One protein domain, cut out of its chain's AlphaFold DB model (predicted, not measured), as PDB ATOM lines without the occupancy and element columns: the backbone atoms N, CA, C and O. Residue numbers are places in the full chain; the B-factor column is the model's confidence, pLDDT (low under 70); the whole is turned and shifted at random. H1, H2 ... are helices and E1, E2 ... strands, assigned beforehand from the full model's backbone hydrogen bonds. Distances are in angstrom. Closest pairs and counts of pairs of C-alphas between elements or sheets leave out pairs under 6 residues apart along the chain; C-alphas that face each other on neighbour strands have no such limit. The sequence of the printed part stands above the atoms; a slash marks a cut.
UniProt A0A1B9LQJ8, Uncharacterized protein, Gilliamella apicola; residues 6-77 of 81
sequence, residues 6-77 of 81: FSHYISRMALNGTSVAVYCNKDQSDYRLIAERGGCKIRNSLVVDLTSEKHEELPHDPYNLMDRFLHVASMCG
ATOM      1  N   PHE A   6      -6.026  18.980 -87.938       94.25
ATOM      2  CA  PHE A   6      -6.238  19.568 -89.257       94.25
ATOM      3  C   PHE A   6      -6.557  18.459 -90.262       94.25
ATOM      4  O   PHE A   6      -5.874  17.433 -90.277       94.25
ATOM      5  N   SER A   7      -7.586  18.679 -91.072       93.38
ATOM      6  CA  SER A   7      -8.019  17.760 -92.120       93.38
ATOM      7  C   SER A   7      -7.707  18.345 -93.497       93.38
ATOM      8  O   SER A   7      -6.890  17.796 -94.233       93.38
ATOM      9  N   HIS A   8      -8.316  19.483 -93.835       92.56
ATOM     10  CA  HIS A   8      -8.160  20.155 -95.127       92.56
ATOM     11  C   HIS A   8      -8.659  21.606 -95.046       92.56
ATOM     12  O   HIS A   8      -9.228  22.023 -94.041       92.56
ATOM     13  N   TYR A   9      -8.469  22.388 -96.109       92.38
ATOM     14  CA  TYR A   9      -9.172  23.663 -96.281       92.38
ATOM     15  C   TYR A   9     -10.499  23.434 -97.005       92.38
ATOM     16  O   TYR A   9     -10.553  22.619 -97.925       92.38
ATOM     17  N   ILE A  10     -11.543  24.186 -96.639       90.44
ATOM     18  CA  ILE A  10     -12.892  24.040 -97.218       90.44
ATOM     19  C   ILE A  10     -12.911  24.225 -98.744       90.44
ATOM     20  O   ILE A  10     -13.762  23.685 -99.445       90.44
ATOM     21  N   SER A  11     -11.955  25.001 -99.254       87.25
ATOM     22  CA  SER A  11     -11.711  25.239-100.667       87.25
ATOM     23  C   SER A  11     -10.205  25.323-100.906       87.25
ATOM     24  O   SER A  11      -9.439  25.689-100.013       87.25
ATOM     25  N   ARG A  12      -9.774  25.010-102.133       83.69
ATOM     26  CA  ARG A  12      -8.393  25.253-102.588       83.69
ATOM     27  C   ARG A  12      -8.119  26.740-102.846       83.69
ATOM     28  O   ARG A  12      -6.975  27.113-103.080       83.69
ATOM     29  N   MET A  13      -9.161  27.570-102.830       84.75
ATOM     30  CA  MET A  13      -9.078  29.015-102.992       84.75
ATOM     31  C   MET A  13      -8.838  29.711-101.648       84.75
ATOM     32  O   MET A  13      -9.352  29.292-100.611       84.75
ATOM     33  N   ALA A  14      -8.118  30.829-101.698       88.38
ATOM     34  CA  ALA A  14      -8.113  31.835-100.647       88.38
ATOM     35  C   ALA A  14      -8.603  33.164-101.232       88.38
ATOM     36  O   ALA A  14      -8.134  33.578-102.293       88.38
ATOM     37  N   LEU A  15      -9.519  33.843-100.543       90.06
ATOM     38  CA  LEU A  15     -10.049  35.144-100.960       90.06
ATOM     39  C   LEU A  15      -9.474  36.238-100.060       90.06
ATOM     40  O   LEU A  15      -9.594  36.158 -98.841       90.06
ATOM     41  N   ASN A  16      -8.806  37.245-100.631       89.31
ATOM     42  CA  ASN A  16      -8.080  38.281 -99.871       89.31
ATOM     43  C   ASN A  16      -7.109  37.696 -98.824       89.31
ATOM     44  O   ASN A  16      -7.003  38.176 -97.690       89.31
ATOM     45  N   GLY A  17      -6.438  36.600 -99.195       90.38
ATOM     46  CA  GLY A  17      -5.534  35.850 -98.321       90.38
ATOM     47  C   GLY A  17      -6.228  35.072 -97.197       90.38
ATOM     48  O   GLY A  17      -5.533  34.502 -96.360       90.38
ATOM     49  N   THR A  18      -7.563  35.055 -97.158       93.81
ATOM     50  CA  THR A  18      -8.359  34.306 -96.184       93.81
ATOM     51  C   THR A  18      -8.701  32.916 -96.715       93.81
ATOM     52  O   THR A  18      -9.263  32.785 -97.802       93.81
ATOM     53  N   SER A  19      -8.419  31.889 -95.924       94.94
ATOM     54  CA  SER A  19      -8.875  30.510 -96.106       94.94
ATOM     55  C   SER A  19      -9.736  30.083 -94.910       94.94
ATOM     56  O   SER A  19      -9.739  30.746 -93.872       94.94
ATOM     57  N   VAL A  20     -10.481  28.980 -95.030       95.06
ATOM     58  CA  VAL A  20     -11.141  28.355 -93.873       95.06
ATOM     59  C   VAL A  20     -10.617  26.938 -93.710       95.06
ATOM     60  O   VAL A  20     -10.792  26.099 -94.597       95.06
ATOM     61  N   ALA A  21      -9.933  26.698 -92.596       95.50
ATOM     62  CA  ALA A  21      -9.375  25.411 -92.226       95.50
ATOM     63  C   ALA A  21     -10.430  24.558 -91.516       95.50
ATOM     64  O   ALA A  21     -11.142  25.033 -90.628       95.50
ATOM     65  N   VAL A  22     -10.498  23.289 -91.906       95.12
ATOM     66  CA  VAL A  22     -11.354  22.265 -91.316       95.12
ATOM     67  C   VAL A  22     -10.492  21.375 -90.434       95.12
ATOM     68  O   VAL A  22      -9.517  20.767 -90.885       95.12
ATOM     69  N   TYR A  23     -10.876  21.271 -89.171       95.50
ATOM     70  CA  TYR A  23     -10.321  20.328 -88.215       95.50
ATOM     71  C   TYR A  23     -11.389  19.303 -87.865       95.50
ATOM     72  O   TYR A  23     -12.557  19.655 -87.776       95.50
ATOM     73  N   CYS A  24     -11.008  18.059 -87.613       95.62
ATOM     74  CA  CYS A  24     -11.941  17.026 -87.169       95.62
ATOM     75  C   CYS A  24     -11.372  16.250 -85.982       95.62
ATOM     76  O   CYS A  24     -10.151  16.211 -85.769       95.62
ATOM     77  N   ASN A  25     -12.253  15.643 -85.196       94.44
ATOM     78  CA  ASN A  25     -11.855  14.645 -84.209       94.44
ATOM     79  C   ASN A  25     -11.449  13.317 -84.893       94.44
ATOM     80  O   ASN A  25     -11.481  13.182 -86.120       94.44
ATOM     81  N   LYS A  26     -10.960  12.345 -84.110       91.38
ATOM     82  CA  LYS A  26     -10.366  11.097 -84.637       91.38
ATOM     83  C   LYS A  26     -11.378  10.248 -85.420       91.38
ATOM     84  O   LYS A  26     -10.994   9.566 -86.364       91.38
ATOM     85  N   ASP A  27     -12.624  10.273 -84.984       93.12
ATOM     86  CA  ASP A  27     -13.776   9.534 -85.490       93.12
ATOM     87  C   ASP A  27     -14.608  10.328 -86.508       93.12
ATOM     88  O   ASP A  27     -15.556   9.777 -87.054       93.12
ATOM     89  N   GLN A  28     -14.228  11.575 -86.813       91.31
ATOM     90  CA  GLN A  28     -14.916  12.454 -87.767       91.31
ATOM     91  C   GLN A  28     -16.396  12.716 -87.430       91.31
ATOM     92  O   GLN A  28     -17.186  13.032 -88.318       91.31
ATOM     93  N   SER A  29     -16.772  12.606 -86.154       93.12
ATOM     94  CA  SER A  29     -18.117  12.932 -85.665       93.12
ATOM     95  C   SER A  29     -18.302  14.432 -85.429       93.12
ATOM     96  O   SER A  29     -19.404  14.946 -85.606       93.12
ATOM     97  N   ASP A  30     -17.211  15.143 -85.126       94.81
ATOM     98  CA  ASP A  30     -17.199  16.589 -84.928       94.81
ATOM     99  C   ASP A  30     -16.165  17.264 -85.828       94.81
ATOM    100  O   ASP A  30     -15.013  16.823 -85.962       94.81
ATOM    101  N   TYR A  31     -16.565  18.407 -86.369       95.69
ATOM    102  CA  TYR A  31     -15.774  19.284 -87.210       95.69
ATOM    103  C   TYR A  31     -15.670  20.665 -86.585       95.69
ATOM    104  O   TYR A  31     -16.585  21.156 -85.935       95.69
ATOM    105  N   ARG A  32     -14.538  21.316 -86.813       96.06
ATOM    106  CA  ARG A  32     -14.263  22.673 -86.366       96.06
ATOM    107  C   ARG A  32     -13.733  23.491 -87.527       96.06
ATOM    108  O   ARG A  32     -12.720  23.134 -88.129       96.06
ATOM    109  N   LEU A  33     -14.399  24.598 -87.811       96.06
ATOM    110  CA  LEU A  33     -14.061  25.536 -88.869       96.06
ATOM    111  C   LEU A  33     -13.369  26.753 -88.261       96.06
ATOM    112  O   LEU A  33     -13.851  27.344 -87.289       96.06
ATOM    113  N   ILE A  34     -12.220  27.117 -88.826       96.50
ATOM    114  CA  ILE A  34     -11.437  28.274 -88.393       96.50
ATOM    115  C   ILE A  34     -11.044  29.080 -89.624       96.50
ATOM    116  O   ILE A  34     -10.349  28.580 -90.505       96.50
ATOM    117  N   ALA A  35     -11.467  30.343 -89.677       96.50
ATOM    118  CA  ALA A  35     -10.990  31.267 -90.696       96.50
ATOM    119  C   ALA A  35      -9.550  31.709 -90.395       96.50
ATOM    120  O   ALA A  35      -9.253  32.201 -89.297       96.50
ATOM    121  N   GLU A  36      -8.674  31.567 -91.385       95.69
ATOM    122  CA  GLU A  36      -7.239  31.810 -91.292       95.69
ATOM    123  C   GLU A  36      -6.754  32.773 -92.373       95.69
ATOM    124  O   GLU A  36      -7.308  32.846 -93.467       95.69
ATOM    125  N   ARG A  37      -5.683  33.506 -92.074       94.25
ATOM    126  CA  ARG A  37      -4.924  34.302 -93.037       94.25
ATOM    127  C   ARG A  37      -3.445  34.030 -92.816       94.25
ATOM    128  O   ARG A  37      -2.947  34.213 -91.708       94.25
ATOM    129  N   GLY A  38      -2.755  33.558 -93.854       87.19
ATOM    130  CA  GLY A  38      -1.341  33.169 -93.750       87.19
ATOM    131  C   GLY A  38      -1.084  32.026 -92.755       87.19
ATOM    132  O   GLY A  38      -0.073  32.047 -92.061       87.19
ATOM    133  N   GLY A  39      -2.015  31.071 -92.632       85.75
ATOM    134  CA  GLY A  39      -1.909  29.927 -91.710       85.75
ATOM    135  C   GLY A  39      -2.116  30.268 -90.230       85.75
ATOM    136  O   GLY A  39      -1.829  29.450 -89.361       85.75
ATOM    137  N   CYS A  40      -2.580  31.483 -89.927       92.00
ATOM    138  CA  CYS A  40      -2.931  31.912 -88.578       92.00
ATOM    139  C   CYS A  40      -4.418  32.251 -88.507       92.00
ATOM    140  O   CYS A  40      -4.946  32.911 -89.405       92.00
ATOM    141  N   LYS A  41      -5.087  31.883 -87.406       93.94
ATOM    142  CA  LYS A  41      -6.475  32.286 -87.140       93.94
ATOM    143  C   LYS A  41      -6.631  33.805 -87.253       93.94
ATOM    144  O   LYS A  41      -5.893  34.566 -86.626       93.94
ATOM    145  N   ILE A  42      -7.639  34.244 -88.002       94.69
ATOM    146  CA  ILE A  42      -7.968  35.665 -88.134       94.69
ATOM    147  C   ILE A  42      -8.433  36.213 -86.776       94.69
ATOM    148  O   ILE A  42      -9.223  35.603 -86.047       94.69
ATOM    149  N   ARG A  43      -7.928  37.393 -86.403       92.38
ATOM    150  CA  ARG A  43      -8.337  38.068 -85.167       92.38
ATOM    151  C   ARG A  43      -9.833  38.394 -85.230       92.38
ATOM    152  O   ARG A  43     -10.304  38.894 -86.242       92.38
ATOM    153  N   ASN A  44     -10.555  38.121 -84.144       91.25
ATOM    154  CA  ASN A  44     -12.012  38.292 -84.018       91.25
ATOM    155  C   ASN A  44     -12.877  37.389 -84.920       91.25
ATOM    156  O   ASN A  44     -14.095  37.530 -84.886       91.25
ATOM    157  N   SER A  45     -12.300  36.435 -85.666       94.94
ATOM    158  CA  SER A  45     -13.107  35.397 -86.320       94.94
ATOM    159  C   SER A  45     -13.704  34.434 -85.296       94.94
ATOM    160  O   SER A  45     -13.108  34.174 -84.237       94.94
ATOM    161  N   LEU A  46     -14.864  33.883 -85.626       96.31
ATOM    162  CA  LEU A  46     -15.513  32.837 -84.852       96.31
ATOM    163  C   LEU A  46     -14.875  31.481 -85.167       96.31
ATOM    164  O   LEU A  46     -14.417  31.227 -86.281       96.31
ATOM    165  N   VAL A  47     -14.829  30.624 -84.151       95.94
ATOM    166  CA  VAL A  47     -14.568  29.193 -84.318       95.94
ATOM    167  C   VAL A  47     -15.928  28.523 -84.348       95.94
ATOM    168  O   VAL A  47     -16.705  28.710 -83.414       95.94
ATOM    169  N   VAL A  48     -16.216  27.786 -85.412       96.50
ATOM    170  CA  VAL A  48     -17.519  27.142 -85.588       96.50
ATOM    171  C   VAL A  48     -17.353  25.647 -85.413       96.50
ATOM    172  O   VAL A  48     -16.577  25.036 -86.141       96.50
ATOM    173  N   ASP A  49     -18.088  25.074 -84.471       95.81
ATOM    174  CA  ASP A  49     -18.140  23.631 -84.258       95.81
ATOM    175  C   ASP A  49     -19.396  23.071 -84.937       95.81
ATOM    176  O   ASP A  49     -20.489  23.618 -84.779       95.81
ATOM    177  N   LEU A  50     -19.230  22.007 -85.718       95.00
ATOM    178  CA  LEU A  50     -20.279  21.319 -86.466       95.00
ATOM    179  C   LEU A  50     -20.246  19.826 -86.147       95.00
ATOM    180  O   LEU A  50     -19.175  19.250 -85.985       95.00
ATOM    181  N   THR A  51     -21.412  19.188 -86.143       95.06
ATOM    182  CA  THR A  51     -21.499  17.726 -86.226       95.06
ATOM    183  C   THR A  51     -21.184  17.258 -87.650       95.06
ATOM    184  O   THR A  51     -21.206  18.054 -88.595       95.06
ATOM    185  N   SER A  52     -20.927  15.963 -87.829       92.75
ATOM    186  CA  SER A  52     -20.752  15.353 -89.153       92.75
ATOM    187  C   SER A  52     -21.931  15.622 -90.091       92.75
ATOM    188  O   SER A  52     -21.718  16.063 -91.215       92.75
ATOM    189  N   GLU A  53     -23.164  15.464 -89.602       93.62
ATOM    190  CA  GLU A  53     -24.391  15.727 -90.366       93.62
ATOM    191  C   GLU A  53     -24.431  17.171 -90.885       93.62
ATOM    192  O   GLU A  53     -24.619  17.417 -92.073       93.62
ATOM    193  N   LYS A  54     -24.154  18.152 -90.013       92.75
ATOM    194  CA  LYS A  54     -24.138  19.572 -90.399       92.75
ATOM    195  C   LYS A  54     -23.001  19.914 -91.353       92.75
ATOM    196  O   LYS A  54     -23.129  20.839 -92.149       92.75
ATOM    197  N   HIS A  55     -21.886  19.197 -91.268       90.44
ATOM    198  CA  HIS A  55     -20.776  19.363 -92.195       90.44
ATOM    199  C   HIS A  55     -21.114  18.834 -93.601       90.44
ATOM    200  O   HIS A  55     -20.702  19.443 -94.590       90.44
ATOM    201  N   GLU A  56     -21.872  17.740 -93.707       88.94
ATOM    202  CA  GLU A  56     -22.346  17.185 -94.986       88.94
ATOM    203  C   GLU A  56     -23.427  18.049 -95.650       88.94
ATOM    204  O   GLU A  56     -23.485  18.119 -96.876       88.94
ATOM    205  N   GLU A  57     -24.228  18.766 -94.857       90.69
ATOM    206  CA  GLU A  57     -25.214  19.739 -95.348       90.69
ATOM    207  C   GLU A  57     -24.585  21.017 -95.939       90.69
ATOM    208  O   GLU A  57     -25.290  21.815 -96.564       90.69
ATOM    209  N   LEU A  58     -23.279  21.251 -95.747       88.56
ATOM    210  CA  LEU A  58     -22.613  22.423 -96.318       88.56
ATOM    211  C   LEU A  58     -22.719  22.406 -97.853       88.56
ATOM    212  O   LEU A  58     -22.579  21.339 -98.456       88.56
ATOM    213  N   PRO A  59     -22.872  23.574 -98.511       84.06
ATOM    214  CA  PRO A  59     -22.977  23.636 -99.965       84.06
ATOM    215  C   PRO A  59     -21.833  22.869-100.640       84.06
ATOM    216  O   PRO A  59     -20.663  23.184-100.445       84.06
ATOM    217  N   HIS A  60     -22.160  21.842-101.414       76.56
ATOM    218  CA  HIS A  60     -21.209  20.957-102.093       76.56
ATOM    219  C   HIS A  60     -21.532  20.970-103.597       76.56
ATOM    220  O   HIS A  60     -21.886  19.972-104.210       76.56
ATOM    221  N   ASP A  61     -21.466  22.141-104.226       76.19
ATOM    222  CA  ASP A  61     -21.497  22.185-105.687       76.19
ATOM    223  C   ASP A  61     -20.056  22.028-106.211       76.19
ATOM    224  O   ASP A  61     -19.219  22.903-105.956       76.19
ATOM    225  N   PRO A  62     -19.721  20.932-106.922       69.38
ATOM    226  CA  PRO A  62     -18.383  20.742-107.480       69.38
ATOM    227  C   PRO A  62     -18.018  21.794-108.540       69.38
ATOM    228  O   PRO A  62     -16.832  22.017-108.785       69.38
ATOM    229  N   TYR A  63     -19.007  22.454-109.146       73.75
ATOM    230  CA  TYR A  63     -18.822  23.532-110.117       73.75
ATOM    231  C   TYR A  63     -18.842  24.919-109.468       73.75
ATOM    232  O   TYR A  63     -18.295  25.859-110.045       73.75
ATOM    233  N   ASN A  64     -19.401  25.049-108.259       75.00
ATOM    234  CA  ASN A  64     -19.450  26.304-107.512       75.00
ATOM    235  C   ASN A  64     -18.807  26.188-106.118       75.00
ATOM    236  O   ASN A  64     -19.447  26.243-105.067       75.00
ATOM    237  N   LEU A  65     -17.474  26.093-106.122       77.25
ATOM    238  CA  LEU A  65     -16.650  26.082-104.908       77.25
ATOM    239  C   LEU A  65     -16.678  27.416-104.136       77.25
ATOM    240  O   LEU A  65     -16.207  27.472-102.995       77.25
ATOM    241  N   MET A  66     -17.181  28.491-104.751       87.19
ATOM    242  CA  MET A  66     -17.201  29.824-104.155       87.19
ATOM    243  C   MET A  66     -18.340  29.970-103.149       87.19
ATOM    244  O   MET A  66     -18.101  30.475-102.053       87.19
ATOM    245  N   ASP A  67     -19.526  29.443-103.450       88.06
ATOM    246  CA  ASP A  67     -20.676  29.502-102.538       88.06
ATOM    247  C   ASP A  67     -20.388  28.786-101.218       88.06
ATOM    248  O   ASP A  67     -20.643  29.333-100.143       88.06
ATOM    249  N   ARG A  68     -19.762  27.600-101.281       89.25
ATOM    250  CA  ARG A  68     -19.322  26.869-100.082       89.25
ATOM    251  C   ARG A  68     -18.380  27.710 -99.235       89.25
ATOM    252  O   ARG A  68     -18.541  27.787 -98.018       89.25
ATOM    253  N   PHE A  69     -17.388  28.322 -99.878       92.25
ATOM    254  CA  PHE A  69     -16.402  29.146 -99.194       92.25
ATOM    255  C   PHE A  69     -17.051  30.370 -98.543       92.25
ATOM    256  O   PHE A  69     -16.815  30.607 -97.361       92.25
ATOM    257  N   LEU A  70     -17.878  31.121 -99.278       92.12
ATOM    258  CA  LEU A  70     -18.542  32.324 -98.772       92.12
ATOM    259  C   LEU A  70     -19.491  31.996 -97.615       92.12
ATOM    260  O   LEU A  70     -19.459  32.679 -96.592       92.12
ATOM    261  N   HIS A  71     -20.268  30.917 -97.738       91.50
ATOM    262  CA  HIS A  71     -21.157  30.444 -96.681       91.50
ATOM    263  C   HIS A  71     -20.378  30.119 -95.400       91.50
ATOM    264  O   HIS A  71     -20.653  30.668 -94.333       91.50
ATOM    265  N   VAL A  72     -19.340  29.289 -95.514       93.62
ATOM    266  CA  VAL A  72     -18.522  28.850 -94.376       93.62
ATOM    267  C   VAL A  72     -17.696  29.993 -93.773       93.62
ATOM    268  O   VAL A  72     -17.537  30.074 -92.552       93.62
ATOM    269  N   ALA A  73     -17.196  30.915 -94.594       94.06
ATOM    270  CA  ALA A  73     -16.508  32.104 -94.106       94.06
ATOM    271  C   ALA A  73     -17.456  33.015 -93.314       94.06
ATOM    272  O   ALA A  73     -17.082  33.471 -92.231       94.06
ATOM    273  N   SER A  74     -18.689  33.199 -93.797       94.50
ATOM    274  CA  SER A  74     -19.717  33.975 -93.099       94.50
ATOM    275  C   SER A  74     -20.077  33.348 -91.749       94.50
ATOM    276  O   SER A  74     -20.129  34.060 -90.744       94.50
ATOM    277  N   MET A  75     -20.180  32.012 -91.668       94.94
ATOM    278  CA  MET A  75     -20.338  31.293 -90.390       94.94
ATOM    279  C   MET A  75     -19.191  31.596 -89.413       94.94
ATOM    280  O   MET A  75     -19.413  31.744 -88.212       94.94
ATOM    281  N   CYS A  76     -17.963  31.741 -89.921       95.44
ATOM    282  CA  CYS A  76     -16.790  32.130 -89.132       95.44
ATOM    283  C   CYS A  76     -16.721  33.646 -88.833       95.44
ATOM    284  O   CYS A  76     -15.702  34.127 -88.325       95.44
ATOM    285  N   GLY A  77     -17.765  34.417 -89.146       94.62
ATOM    286  CA  GLY A  77     -17.822  35.866 -88.943       94.62
ATOM    287  C   GLY A  77     -17.018  36.679 -89.963       94.62
ATOM    288  O   GLY A  77     -16.711  37.842 -89.707       94.62
TER     289      GLY A  77
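What this domain is: This is residues 6 to 77 of the 81 residues of an uncharacterized protein of Gilliamella apicola (UniProt A0A1B9LQJ8). A twisted four-stranded sheet has both helices over one face: H2 crosses the inner strands, H1 sits over E3. The printed part has 72 residues, in order E1 E2 E3 E4 H1 H2, mixed in class. The antiparallel sheet, E1 - E2 - E3 - E4, is a meander, each strand neighbouring the one before; H2 on one face makes two layers. It is compact, radius of gyration of the C-alphas 11.4 A, spanning 31 by 28 by 18 A.

Where its parts are: E1, residues 6 to 9, begins at C-alpha 6 (-6.238, 19.568, -89.257). E2 is 18 to 24, E3 30 to 37 (23.0 A), E4 47 to 51, H1 52 to 56. H2, 65 to 75 (15.9 A), ends at C-alpha 75 (-20.338, 31.293, -90.390).

How they stand to each other: Within hydrogen-bond range are N 7 and O 22 in hairpin E1 and E2, 2.9 A, N 21 and O 34 in hairpin E2 and E3, 2.8 A, and N 33 and O 48 in hairpin E3 and E4, 2.8 A. H2 runs across the strands, 84 degrees to E2 on the local plane; its height over the sheet is 10.0 A, and the closest C-alphas of E2 and H2 are those of Val 20 and Ala 73, 6.6 A. H1, height 8.0 A, is on the same face but apart from H2. In both, every O i to N i+4 pair is within range.

The domain as a whole: The printed part has no cut and no long link. The C-alphas farthest apart, Asn 16 and Asp 27, are 32.6 A apart. Residue 62 has pLDDT under 70.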